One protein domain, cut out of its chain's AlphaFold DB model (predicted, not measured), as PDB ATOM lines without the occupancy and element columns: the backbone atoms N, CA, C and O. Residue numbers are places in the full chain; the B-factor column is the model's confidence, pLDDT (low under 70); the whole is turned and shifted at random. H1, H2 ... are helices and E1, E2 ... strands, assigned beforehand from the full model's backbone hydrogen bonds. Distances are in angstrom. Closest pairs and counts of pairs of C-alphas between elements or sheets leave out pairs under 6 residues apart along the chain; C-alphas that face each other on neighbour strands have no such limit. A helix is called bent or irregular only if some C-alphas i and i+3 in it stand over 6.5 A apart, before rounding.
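What this domain is: This is residues 195 to 286 of the 394 residues of an uncharacterized protein of Nocardioides sp. dk884 (UniProt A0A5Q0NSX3). A strongly twisted five-stranded sheet, curled like part of a barrel, wraps round H3, with H1 packed on the same face, making two layers. The long hairpin of E2 and E3 makes the length, with little H2 at one end. The printed part has 92 residues with three named helices and five named strands, H1 E1 E2 E3 H2 E4 H3 E5, class mixed; the mixed sheet runs E4 E3 E2 E1 E5. It is compact, radius of gyration of the C-alphas 12.8 A, spanning 39 by 28 by 22 A.

How they stand to each other: Start at residues 195 to 196, which pair in parallel with residues 241 to 242 of E3 (residues 239 to 249). Next, H1 (199 to 207) is on the sheet, its height over the sheet 8.5 A; its closest C-alphas to E3, Leu 199 and Ala 243, are 6.2 A apart. E1 (213 to 217), E2 (226 to 236) and E3 form a meander, each strand the antiparallel neighbour of the one before; look for N 215 and O 233, 2.8 A, and N 230 and O 245, 2.8 A, within hydrogen-bond range. E3 bends by 51 degrees at residue 246. H2 (251 to 254) stands at the sheet's level; its closest C-alphas to E2, Ala 253 and Gly 226, are 5.5 A apart. E4 (267 to 269) is parallel to E3, with N 268 and O 246 at 3.0 A; E3, H2, E4 is a strand-helix-strand unit, two parallel neighbour strands with a helix between, its crossover right-handed. H3 (272 to 279) only just touches H1, with 3 pairs of C-alphas within 8 A, the closest Asp 207 and Gly 279, 5.7 A. E5 (284 to 286) is parallel to E1, with N 216 and O 286 at 2.8 A. Every O i to N i+4 pair is within hydrogen-bond range in H1, 2 of 4 in H3; H2 is too short for one.

Where its parts are: Find C-alpha 199 at (45.007, -44.774, -11.804); H1 runs 12.3 A from there. E1 covers 13.3 A, E2 30.7 A, E3 30.5 A and H3 12.6 A; H3 is only just irregular, C-alphas 276 and 279 being 6.7 A apart. E5 ends at C-alpha 286, (58.390, -36.648, -17.134).

The domain as a whole: The C-alphas farthest apart, Gly 238 and Ala 252, are 39.7 A apart. The printed part has no cut; the link from H2 to E4 is long. Look at residue 280 for the one pLDDT under 70.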
ATOM      1  N   ARG A 195      55.489 -52.455  -8.437       93.62
ATOM      2  CA  ARG A 195      54.206 -52.953  -7.962       93.62
ATOM      3  C   ARG A 195      53.090 -52.342  -8.797       93.62
ATOM      4  O   ARG A 195      53.006 -51.133  -8.960       93.62
ATOM      5  N   ARG A 196      52.206 -53.179  -9.317       92.12
ATOM      6  CA  ARG A 196      51.032 -52.712 -10.038       92.12
ATOM      7  C   ARG A 196      50.106 -51.946  -9.095       92.12
ATOM      8  O   ARG A 196      49.808 -52.438  -8.007       92.12
ATOM      9  N   ALA A 197      49.633 -50.806  -9.567       94.31
ATOM     10  CA  ALA A 197      48.623 -49.965  -8.948       94.31
ATOM     11  C   ALA A 197      47.635 -49.466 -10.017       94.31
ATOM     12  O   ALA A 197      47.856 -49.660 -11.220       94.31
ATOM     13  N   SER A 198      46.515 -48.910  -9.573       93.75
ATOM     14  CA  SER A 198      45.481 -48.315 -10.425       93.75
ATOM     15  C   SER A 198      45.736 -46.826 -10.672       93.75
ATOM     16  O   SER A 198      46.587 -46.212 -10.023       93.75
ATOM     17  N   LEU A 199      45.008 -46.231 -11.624       94.44
ATOM     18  CA  LEU A 199      45.007 -44.774 -11.804       94.44
ATOM     19  C   LEU A 199      44.445 -44.035 -10.575       94.44
ATOM     20  O   LEU A 199      44.912 -42.941 -10.272       94.44
ATOM     21  N   GLU A 200      43.483 -44.637  -9.872       93.81
ATOM     22  CA  GLU A 200      42.906 -44.102  -8.630       93.81
ATOM     23  C   GLU A 200      43.961 -44.050  -7.517       93.81
ATOM     24  O   GLU A 200      44.169 -42.992  -6.934       93.81
ATOM     25  N   ASP A 201      44.731 -45.129  -7.324       95.31
ATOM     26  CA  ASP A 201      45.836 -45.151  -6.348       95.31
ATOM     27  C   ASP A 201      46.874 -44.047  -6.638       95.31
ATOM     28  O   ASP A 201      47.405 -43.423  -5.723       95.31
ATOM     29  N   LEU A 202      47.170 -43.789  -7.920       95.50
ATOM     30  CA  LEU A 202      48.075 -42.707  -8.316       95.50
ATOM     31  C   LEU A 202      47.487 -41.327  -7.995       95.50
ATOM     32  O   LEU A 202      48.221 -40.454  -7.540       95.50
ATOM     33  N   GLN A 203      46.191 -41.120  -8.241       94.88
ATOM     34  CA  GLN A 203      45.506 -39.866  -7.916       94.88
ATOM     35  C   GLN A 203      45.491 -39.622  -6.405       94.88
ATOM     36  O   GLN A 203      45.900 -38.548  -5.974       94.88
ATOM     37  N   ASP A 204      45.165 -40.637  -5.606       94.69
ATOM     38  CA  ASP A 204      45.217 -40.568  -4.141       94.69
ATOM     39  C   ASP A 204      46.636 -40.235  -3.633       94.69
ATOM     40  O   ASP A 204      46.820 -39.434  -2.708       94.69
ATOM     41  N   ALA A 205      47.669 -40.803  -4.263       94.81
ATOM     42  CA  ALA A 205      49.068 -40.538  -3.924       94.81
ATOM     43  C   ALA A 205      49.537 -39.120  -4.336       94.81
ATOM     44  O   ALA A 205      50.390 -38.522  -3.674       94.81
ATOM     45  N   ILE A 206      48.973 -38.556  -5.411       94.94
ATOM     46  CA  ILE A 206      49.205 -37.163  -5.835       94.94
ATOM     47  C   ILE A 206      48.488 -36.188  -4.893       94.94
ATOM     48  O   ILE A 206      49.097 -35.214  -4.442       94.94
ATOM     49  N   ASP A 207      47.227 -36.465  -4.559       94.00
ATOM     50  CA  ASP A 207      46.385 -35.617  -3.708       94.00
ATOM     51  C   ASP A 207      46.895 -35.574  -2.258       94.00
ATOM     52  O   ASP A 207      46.825 -34.539  -1.590       94.00
ATOM     53  N   SER A 208      47.476 -36.676  -1.774       94.00
ATOM     54  CA  SER A 208      48.172 -36.738  -0.479       94.00
ATOM     55  C   SER A 208      49.555 -36.073  -0.485       94.00
ATOM     56  O   SER A 208      50.140 -35.859   0.581       94.00
ATOM     57  N   GLY A 209      50.081 -35.709  -1.660       94.19
ATOM     58  CA  GLY A 209      51.410 -35.120  -1.824       94.19
ATOM     59  C   GLY A 209      52.565 -36.109  -1.633       94.19
ATOM     60  O   GLY A 209      53.713 -35.680  -1.500       94.19
ATOM     61  N   GLU A 210      52.292 -37.416  -1.614       94.50
ATOM     62  CA  GLU A 210      53.323 -38.459  -1.527       94.50
ATOM     63  C   GLU A 210      54.093 -38.620  -2.846       94.50
ATOM     64  O   GLU A 210      55.261 -39.020  -2.843       94.50
ATOM     65  N   VAL A 211      53.464 -38.255  -3.968       94.81
ATOM     66  CA  VAL A 211      54.034 -38.339  -5.316       94.81
ATOM     67  C   VAL A 211      54.167 -36.952  -5.932       94.81
ATOM     68  O   VAL A 211      53.188 -36.247  -6.153       94.81
ATOM     69  N   THR A 212      55.398 -36.579  -6.276       92.88
ATOM     70  CA  THR A 212      55.717 -35.319  -6.975       92.88
ATOM     71  C   THR A 212      56.245 -35.539  -8.390       92.88
ATOM     72  O   THR A 212      56.401 -34.590  -9.155       92.88
ATOM     73  N   GLN A 213      56.533 -36.790  -8.759       92.44
ATOM     74  CA  GLN A 213      57.080 -37.154 -10.062       92.44
ATOM     75  C   GLN A 213      56.376 -38.390 -10.611       92.44
ATOM     76  O   GLN A 213      56.325 -39.426  -9.944       92.44
ATOM     77  N   VAL A 214      55.894 -38.283 -11.847       94.50
ATOM     78  CA  VAL A 214      55.281 -39.391 -12.586       94.50
ATOM     79  C   VAL A 214      56.011 -39.546 -13.912       94.50
ATOM     80  O   VAL A 214      56.108 -38.610 -14.701       94.50
ATOM     81  N   GLY A 215      56.554 -40.736 -14.138       92.06
ATOM     82  CA  GLY A 215      57.106 -41.156 -15.415       92.06
ATOM     83  C   GLY A 215      55.988 -41.607 -16.349       92.06
ATOM     84  O   GLY A 215      55.227 -42.501 -15.987       92.06
ATOM     85  N   GLU A 216      55.887 -41.031 -17.544       92.19
ATOM     86  CA  GLU A 216      54.923 -41.453 -18.565       92.19
ATOM     87  C   GLU A 216      55.599 -42.138 -19.760       92.19
ATOM     88  O   GLU A 216      56.587 -41.661 -20.315       92.19
ATOM     89  N   ARG A 217      55.053 -43.268 -20.215       88.81
ATOM     90  CA  ARG A 217      55.546 -43.981 -21.400       88.81
ATOM     91  C   ARG A 217      54.397 -44.357 -22.317       88.81
ATOM     92  O   ARG A 217      53.434 -44.979 -21.889       88.81
ATOM     93  N   GLY A 218      54.542 -44.070 -23.608       86.94
ATOM     94  CA  GLY A 218      53.523 -44.400 -24.612       86.94
ATOM     95  C   GLY A 218      52.370 -43.396 -24.671       86.94
ATOM     96  O   GLY A 218      51.404 -43.632 -25.396       86.94
ATOM     97  N   ALA A 219      52.470 -42.275 -23.952       89.88
ATOM     98  CA  ALA A 219      51.552 -41.153 -24.084       89.88
ATOM     99  C   ALA A 219      51.562 -40.594 -25.513       89.88
ATOM    100  O   ALA A 219      52.582 -40.593 -26.208       89.88
ATOM    101  N   LEU A 220      50.398 -40.128 -25.971       88.75
ATOM    102  CA  LEU A 220      50.299 -39.406 -27.235       88.75
ATOM    103  C   LEU A 220      51.032 -38.068 -27.100       88.75
ATOM    104  O   LEU A 220      50.742 -37.292 -26.189       88.75
ATOM    105  N   LEU A 221      51.922 -37.751 -28.045       86.25
ATOM    106  CA  LEU A 221      52.624 -36.461 -28.053       86.25
ATOM    107  C   LEU A 221      51.630 -35.295 -28.154       86.25
ATOM    108  O   LEU A 221      50.525 -35.449 -28.689       86.25
ATOM    109  N   ALA A 222      52.028 -34.116 -27.673       85.31
ATOM    110  CA  ALA A 222      51.213 -32.907 -27.752       85.31
ATOM    111  C   ALA A 222      50.675 -32.687 -29.182       85.31
ATOM    112  O   ALA A 222      51.411 -32.721 -30.169       85.31
ATOM    113  N   GLY A 223      49.355 -32.517 -29.304       88.38
ATOM    114  CA  GLY A 223      48.664 -32.345 -30.588       88.38
ATOM    115  C   GLY A 223      48.341 -33.633 -31.363       88.38
ATOM    116  O   GLY A 223      47.520 -33.582 -32.285       88.38
ATOM    117  N   GLN A 224      48.893 -34.794 -30.991       91.56
ATOM    118  CA  GLN A 224      48.478 -36.077 -31.568       91.56
ATOM    119  C   GLN A 224      47.075 -36.472 -31.093       91.56
ATOM    120  O   GLN A 224      46.620 -36.085 -30.019       91.56
ATOM    121  N   ARG A 225      46.364 -37.243 -31.918       96.12
ATOM    122  CA  ARG A 225      44.999 -37.722 -31.655       96.12
ATOM    123  C   ARG A 225      44.941 -39.224 -31.884       96.12
ATOM    124  O   ARG A 225      45.584 -39.722 -32.803       96.12
ATOM    125  N   GLY A 226      44.127 -39.930 -31.110       95.69
ATOM    126  CA  GLY A 226      43.974 -41.374 -31.229       95.69
ATOM    127  C   GLY A 226      43.732 -42.054 -29.892       95.69
ATOM    128  O   GLY A 226      43.265 -41.433 -28.939       95.69
ATOM    129  N   THR A 227      44.047 -43.343 -29.858       95.50
ATOM    130  CA  THR A 227      44.038 -44.161 -28.648       95.50
ATOM    131  C   THR A 227      45.445 -44.702 -28.447       95.50
ATOM    132  O   THR A 227      46.023 -45.213 -29.407       95.50
ATOM    133  N   SER A 228      45.983 -44.590 -27.237       93.88
ATOM    134  CA  SER A 228      47.280 -45.165 -26.875       93.88
ATOM    135  C   SER A 228      47.218 -45.807 -25.495       93.88
ATOM    136  O   SER A 228      46.449 -45.370 -24.643       93.88
ATOM    137  N   VAL A 229      48.023 -46.845 -25.281       92.38
ATOM    138  CA  VAL A 229      48.234 -47.429 -23.955       92.38
ATOM    139  C   VAL A 229      49.419 -46.709 -23.329       92.38
ATOM    140  O   VAL A 229      50.518 -46.727 -23.884       92.38
ATOM    141  N   VAL A 230      49.178 -46.063 -22.195       93.12
ATOM    142  CA  VAL A 230      50.163 -45.279 -21.460       93.12
ATOM    143  C   VAL A 230      50.528 -46.027 -20.189       93.12
ATOM    144  O   VAL A 230      49.660 -46.433 -19.421       93.12
ATOM    145  N   HIS A 231      51.819 -46.222 -19.964       92.19
ATOM    146  CA  HIS A 231      52.337 -46.735 -18.708       92.19
ATOM    147  C   HIS A 231      52.770 -45.553 -17.849       92.19
ATOM    148  O   HIS A 231      53.604 -44.756 -18.273       92.19
ATOM    149  N   LEU A 232      52.181 -45.447 -16.664       94.12
ATOM    150  CA  LEU A 232      52.521 -44.454 -15.656       94.12
ATOM    151  C   LEU A 232      53.358 -45.146 -14.591       94.12
ATOM    152  O   LEU A 232      52.950 -46.197 -14.106       94.12
ATOM    153  N   ALA A 233      54.502 -44.583 -14.232       93.06
ATOM    154  CA  ALA A 233      55.384 -45.108 -13.200       93.06
ATOM    155  C   ALA A 233      55.683 -44.025 -12.163       93.06
ATOM    156  O   ALA A 233      55.965 -42.883 -12.512       93.06
ATOM    157  N   TRP A 234      55.647 -44.369 -10.880       94.88
ATOM    158  CA  TRP A 234      55.949 -43.429  -9.799       94.88
ATOM    159  C   TRP A 234      56.619 -44.133  -8.623       94.88
ATOM    160  O   TRP A 234      56.806 -45.355  -8.617       94.88
ATOM    161  N   ARG A 235      57.036 -43.353  -7.625       93.56
ATOM    162  CA  ARG A 235      57.579 -43.870  -6.368       93.56
ATOM    163  C   ARG A 235      56.799 -43.321  -5.193       93.56
ATOM    164  O   ARG A 235      56.570 -42.123  -5.123       93.56
ATOM    165  N   GLU A 236      56.482 -44.204  -4.262       93.62
ATOM    166  CA  GLU A 236      55.747 -43.898  -3.037       93.62
ATOM    167  C   GLU A 236      56.323 -44.776  -1.919       93.62
ATOM    168  O   GLU A 236      56.572 -45.971  -2.111       93.62
ATOM    169  N   GLY A 237      56.658 -44.176  -0.773       89.81
ATOM    170  CA  GLY A 237      57.251 -44.909   0.355       89.81
ATOM    171  C   GLY A 237      58.545 -45.678   0.023       89.81
ATOM    172  O   GLY A 237      58.850 -46.686   0.658       89.81
ATOM    173  N   GLY A 238      59.294 -45.249  -1.001       86.88
ATOM    174  CA  GLY A 238      60.505 -45.923  -1.494       86.88
ATOM    175  C   GLY A 238      60.255 -47.120  -2.423       86.88
ATOM    176  O   GLY A 238      61.203 -47.610  -3.045       86.88
ATOM    177  N   LEU A 239      59.005 -47.557  -2.576       90.25
ATOM    178  CA  LEU A 239      58.606 -48.585  -3.533       90.25
ATOM    179  C   LEU A 239      58.309 -47.951  -4.894       90.25
ATOM    180  O   LEU A 239      57.945 -46.780  -4.987       90.25
ATOM    181  N   ARG A 240      58.505 -48.725  -5.963       91.12
ATOM    182  CA  ARG A 240      58.149 -48.321  -7.327       91.12
ATOM    183  C   ARG A 240      56.784 -48.887  -7.666       91.12
ATOM    184  O   ARG A 240      56.540 -50.068  -7.417       91.12
ATOM    185  N   TYR A 241      55.946 -48.061  -8.268       94.12
ATOM    186  CA  TYR A 241      54.617 -48.432  -8.712       94.12
ATOM    187  C   TYR A 241      54.458 -48.180 -10.200       94.12
ATOM    188  O   TYR A 241      55.140 -47.322 -10.762       94.12
ATOM    189  N   PHE A 242      53.561 -48.936 -10.826       93.75
ATOM    190  CA  PHE A 242      53.152 -48.673 -12.196       93.75
ATOM    191  C   PHE A 242      51.652 -48.904 -12.400       93.75
ATOM    192  O   PHE A 242      51.072 -49.834 -11.835       93.75
ATOM    193  N   ALA A 243      51.054 -48.106 -13.277       93.88
ATOM    194  CA  ALA A 243      49.697 -48.269 -13.777       93.88
ATOM    195  C   ALA A 243      49.720 -48.309 -15.307       93.88
ATOM    196  O   ALA A 243      50.572 -47.701 -15.956       93.88
ATOM    197  N   THR A 244      48.796 -49.060 -15.901       92.56
ATOM    198  CA  THR A 244      48.601 -49.073 -17.356       92.56
ATOM    199  C   THR A 244      47.248 -48.466 -17.649       92.56
ATOM    200  O   THR A 244      46.237 -49.068 -17.309       92.56
ATOM    201  N   VAL A 245      47.236 -47.299 -18.285       95.06
ATOM    202  CA  VAL A 245      46.012 -46.568 -18.608       95.06
ATOM    203  C   VAL A 245      45.807 -46.501 -20.111       95.06
ATOM    204  O   VAL A 245      46.759 -46.451 -20.889       95.06
ATOM    205  N   THR A 246      44.553 -46.486 -20.550       95.69
ATOM    206  CA  THR A 246      44.234 -46.248 -21.962       95.69
ATOM    207  C   THR A 246      43.880 -44.781 -22.158       95.69
ATOM    208  O   THR A 246      42.863 -44.308 -21.653       95.69
ATOM    209  N   GLN A 247      44.711 -44.057 -22.906       95.94
ATOM    210  CA  GLN A 247      44.487 -42.659 -23.250       95.94
ATOM    211  C   GLN A 247      43.670 -42.545 -24.540       95.94
ATOM    212  O   GLN A 247      44.050 -43.092 -25.578       95.94
ATOM    213  N   TYR A 248      42.583 -41.776 -24.501       96.81
ATOM    214  CA  TYR A 248      41.774 -41.397 -25.660       96.81
ATOM    215  C   TYR A 248      41.866 -39.890 -25.872       96.81
ATOM    216  O   TYR A 248      41.345 -39.123 -25.068       96.81
ATOM    217  N   ARG A 249      42.484 -39.450 -26.975       96.44
ATOM    218  CA  ARG A 249      42.648 -38.021 -27.279       96.44
ATOM    219  C   ARG A 249      42.007 -37.645 -28.611       96.44
ATOM    220  O   ARG A 249      42.341 -38.194 -29.667       96.44
ATOM    221  N   GLY A 250      41.120 -36.657 -28.572       96.19
ATOM    222  CA  GLY A 250      40.443 -36.075 -29.722       96.19
ATOM    223  C   GLY A 250      39.033 -36.639 -29.956       96.19
ATOM    224  O   GLY A 250      38.750 -37.792 -29.615       96.19
ATOM    225  N   PRO A 251      38.150 -35.890 -30.652       95.75
ATOM    226  CA  PRO A 251      36.702 -36.132 -30.613       95.75
ATOM    227  C   PRO A 251      36.264 -37.529 -31.074       95.75
ATOM    228  O   PRO A 251      35.250 -38.057 -30.628       95.75
ATOM    229  N   ALA A 252      36.997 -38.139 -32.010       96.06
ATOM    230  CA  ALA A 252      36.677 -39.469 -32.530       96.06
ATOM    231  C   ALA A 252      37.136 -40.616 -31.612       96.06
ATOM    232  O   ALA A 252      36.549 -41.698 -31.665       96.06
ATOM    233  N   ALA A 253      38.195 -40.416 -30.826       95.12
ATOM    234  CA  ALA A 253      38.667 -41.387 -29.843       95.12
ATOM    235  C   ALA A 253      37.853 -41.267 -28.550       95.12
ATOM    236  O   ALA A 253      37.358 -42.270 -28.056       95.12
ATOM    237  N   GLU A 254      37.601 -40.043 -28.086       95.38
ATOM    238  CA  GLU A 254      36.815 -39.758 -26.878       95.38
ATOM    239  C   GLU A 254      35.383 -40.303 -26.978       95.38
ATOM    240  O   GLU A 254      34.867 -40.885 -26.032       95.38
ATOM    241  N   ARG A 255      34.749 -40.234 -28.160       95.25
ATOM    242  CA  ARG A 255      33.434 -40.867 -28.389       95.25
ATOM    243  C   ARG A 255      33.436 -42.393 -28.241       95.25
ATOM    244  O   ARG A 255      32.364 -42.962 -28.053       95.25
ATOM    245  N   ARG A 256      34.600 -43.036 -28.392       94.06
ATOM    246  CA  ARG A 256      34.804 -44.484 -28.231       94.06
ATOM    247  C   ARG A 256      35.275 -44.859 -26.826       94.06
ATOM    248  O   ARG A 256      35.331 -46.050 -26.540       94.06
ATOM    249  N   ALA A 257      35.625 -43.883 -25.988       92.75
ATOM    250  CA  ALA A 257      36.032 -44.151 -24.621       92.75
ATOM    251  C   ALA A 257      34.857 -44.776 -23.839       92.75
ATOM    252  O   ALA A 257      33.706 -44.353 -24.029       92.75
ATOM    253  N   PRO A 258      35.121 -45.769 -22.974       92.06
ATOM    254  CA  PRO A 258      34.138 -46.252 -22.009       92.06
ATOM    255  C   PRO A 258      33.578 -45.073 -21.204       92.06
ATOM    256  O   PRO A 258      34.330 -44.237 -20.712       92.06
ATOM    257  N   ARG A 259      32.247 -44.958 -21.114       85.69
ATOM    258  CA  ARG A 259      31.590 -43.825 -20.429       85.69
ATOM    259  C   ARG A 259      31.405 -44.048 -18.933       85.69
ATOM    260  O   ARG A 259      31.164 -43.089 -18.206       85.69
ATOM    261  N   HIS A 260      31.466 -45.297 -18.493       83.50
ATOM    262  CA  HIS A 260      31.316 -45.665 -17.098       83.50
ATOM    263  C   HIS A 260      32.653 -46.182 -16.580       83.50
ATOM    264  O   HIS A 260      33.204 -47.127 -17.136       83.50
ATOM    265  N   ALA A 261      33.148 -45.582 -15.495       74.00
ATOM    266  CA  ALA A 261      34.380 -46.014 -14.832       74.00
ATOM    267  C   ALA A 261      34.319 -47.490 -14.394       74.00
ATOM    268  O   ALA A 261      35.332 -48.178 -14.400       74.00
ATOM    269  N   ALA A 262      33.117 -48.000 -14.096       77.81
ATOM    270  CA  ALA A 262      32.892 -49.406 -13.757       77.81
ATOM    271  C   ALA A 262      33.253 -50.384 -14.894       77.81
ATOM    272  O   ALA A 262      33.557 -51.539 -14.611       77.81
ATOM    273  N   ASP A 263      33.231 -49.927 -16.150       75.25
ATOM    274  CA  ASP A 263      33.560 -50.756 -17.313       75.25
ATOM    275  C   ASP A 263      35.064 -50.718 -17.643       75.25
ATOM    276  O   ASP A 263      35.557 -51.613 -18.325       75.25
ATOM    277  N   ALA A 264      35.786 -49.678 -17.197       81.12
ATOM    278  CA  ALA A 264      37.222 -49.506 -17.419       81.12
ATOM    279  C   ALA A 264      37.809 -48.457 -16.442       81.12
ATOM    280  O   ALA A 264      37.795 -47.262 -16.758       81.12
ATOM    281  N   PRO A 265      38.322 -48.868 -15.266       81.25
ATOM    282  CA  PRO A 265      38.786 -47.938 -14.229       81.25
ATOM    283  C   PRO A 265      40.057 -47.160 -14.619       81.25
ATOM    284  O   PRO A 265      40.278 -46.057 -14.137       81.25
ATOM    285  N   ASP A 266      40.853 -47.685 -15.553       91.94
ATOM    286  CA  ASP A 266      42.143 -47.115 -15.956       91.94
ATOM    287  C   ASP A 266      42.059 -46.403 -17.328       91.94
ATOM    288  O   ASP A 266      42.753 -46.757 -18.290       91.94
ATOM    289  N   VAL A 267      41.170 -45.408 -17.456       94.50
ATOM    290  CA  VAL A 267      40.956 -44.640 -18.701       94.50
ATOM    291  C   VAL A 267      41.220 -43.150 -18.501       94.50
ATOM    292  O   VAL A 267      40.686 -42.516 -17.596       94.50
ATOM    293  N   VAL A 268      41.994 -42.574 -19.423       94.50
ATOM    294  CA  VAL A 268      42.324 -41.144 -19.473       94.50
ATOM    295  C   VAL A 268      41.687 -40.543 -20.722       94.50
ATOM    296  O   VAL A 268      41.941 -40.996 -21.841       94.50
ATOM    297  N   ILE A 269      40.846 -39.523 -20.550       95.12
ATOM    298  CA  ILE A 269      40.159 -38.839 -21.654       95.12
ATOM    299  C   ILE A 269      40.768 -37.448 -21.818       95.12
ATOM    300  O   ILE A 269      40.641 -36.599 -20.941       95.12
ATOM    301  N   GLY A 270      41.387 -37.202 -22.972       94.12
ATOM    302  CA  GLY A 270      42.014 -35.926 -23.304       94.12
ATOM    303  C   GLY A 270      43.516 -35.899 -23.026       94.12
ATOM    304  O   GLY A 270      44.264 -36.774 -23.478       94.12
ATOM    305  N   ASP A 271      43.971 -34.825 -22.382       93.12
ATOM    306  CA  ASP A 271      45.380 -34.635 -22.050       93.12
ATOM    307  C   ASP A 271      45.691 -35.193 -20.660       93.12
ATOM    308  O   ASP A 271      44.993 -34.872 -19.699       93.12
ATOM    309  N   LEU A 272      46.720 -36.037 -20.573       92.50
ATOM    310  CA  LEU A 272      47.103 -36.692 -19.325       92.50
ATOM    311  C   LEU A 272      47.580 -35.652 -18.306       92.50
ATOM    312  O   LEU A 272      47.137 -35.678 -17.160       92.50
ATOM    313  N   ASP A 273      48.390 -34.691 -18.756       91.94
ATOM    314  CA  ASP A 273      48.929 -33.620 -17.913       91.94
ATOM    315  C   ASP A 273      47.820 -32.766 -17.307       91.94
ATOM    316  O   ASP A 273      47.839 -32.432 -16.124       91.94
ATOM    317  N   ALA A 274      46.796 -32.461 -18.107       92.12
ATOM    318  CA  ALA A 274      45.654 -31.684 -17.652       92.12
ATOM    319  C   ALA A 274      44.759 -32.463 -16.679       92.12
ATOM    320  O   ALA A 274      44.088 -31.835 -15.863       92.12
ATOM    321  N   GLN A 275      44.704 -33.795 -16.773       91.81
ATOM    322  CA  GLN A 275      43.927 -34.624 -15.849       91.81
ATOM    323  C   GLN A 275      44.660 -34.801 -14.517       91.81
ATOM    324  O   GLN A 275      44.058 -34.598 -13.467       91.81
ATOM    325  N   LEU A 276      45.953 -35.135 -14.548       92.44
ATOM    326  CA  LEU A 276      46.757 -35.323 -13.337       92.44
ATOM    327  C   LEU A 276      47.068 -33.992 -12.628       92.44
ATOM    328  O   LEU A 276      47.160 -33.953 -11.406       92.44
ATOM    329  N   GLY A 277      47.171 -32.883 -13.368       89.06
ATOM    330  CA  GLY A 277      47.454 -31.555 -12.811       89.06
ATOM    331  C   GLY A 277      46.286 -30.877 -12.083       89.06
ATOM    332  O   GLY A 277      46.474 -29.819 -11.482       89.06
ATOM    333  N   GLN A 278      45.075 -31.446 -12.104       86.62
ATOM    334  CA  GLN A 278      43.908 -30.857 -11.428       86.62
ATOM    335  C   GLN A 278      44.002 -30.891  -9.891       86.62
ATOM    336  O   GLN A 278      43.331 -30.087  -9.244       86.62
ATOM    337  N   GLY A 279      44.863 -31.743  -9.318       77.06
ATOM    338  CA  GLY A 279      45.077 -31.871  -7.866       77.06
ATOM    339  C   GLY A 279      45.828 -30.703  -7.205       77.06
ATOM    340  O   GLY A 279      45.882 -30.614  -5.981       77.06
ATOM    341  N   GLY A 280      46.378 -29.757  -7.978       68.00
ATOM    342  CA  GLY A 280      46.962 -28.518  -7.441       68.00
ATOM    343  C   GLY A 280      48.353 -28.645  -6.800       68.00
ATOM    344  O   GLY A 280      48.840 -27.675  -6.217       68.00
ATOM    345  N   THR A 281      49.010 -29.798  -6.915       74.81
ATOM    346  CA  THR A 281      50.396 -30.034  -6.481       74.81
ATOM    347  C   THR A 281      51.406 -29.750  -7.602       74.81
ATOM    348  O   THR A 281      51.070 -29.791  -8.785       74.81
ATOM    349  N   ASP A 282      52.657 -29.436  -7.232       88.31
ATOM    350  CA  ASP A 282      53.806 -29.287  -8.149       88.31
ATOM    351  C   ASP A 282      54.213 -30.663  -8.711       88.31
ATOM    352  O   ASP A 282      55.240 -31.242  -8.352       88.31
ATOM    353  N   LEU A 283      53.323 -31.243  -9.518       91.69
ATOM    354  CA  LEU A 283      53.482 -32.549 -10.133       91.69
ATOM    355  C   LEU A 283      54.306 -32.415 -11.413       91.69
ATOM    356  O   LEU A 283      53.882 -31.786 -12.383       91.69
ATOM    357  N   GLN A 284      55.468 -33.060 -11.441       91.38
ATOM    358  CA  GLN A 284      56.304 -33.129 -12.633       91.38
ATOM    359  C   GLN A 284      56.036 -34.431 -13.380       91.38
ATOM    360  O   GLN A 284      56.471 -35.507 -12.961       91.38
ATOM    361  N   ILE A 285      55.350 -34.323 -14.513       89.81
ATOM    362  CA  ILE A 285      55.189 -35.433 -15.450       89.81
ATOM    363  C   ILE A 285      56.402 -35.421 -16.370       89.81
ATOM    364  O   ILE A 285      56.684 -34.429 -17.044       89.81
ATOM    365  N   ARG A 286      57.181 -36.498 -16.328       87.88
ATOM    366  CA  ARG A 286      58.390 -36.648 -17.134       87.88
ATOM    367  C   ARG A 286      58.207 -37.821 -18.083       87.88
ATOM    368  O   ARG A 286      57.739 -38.869 -17.641       87.88
TER     369      ARG A 286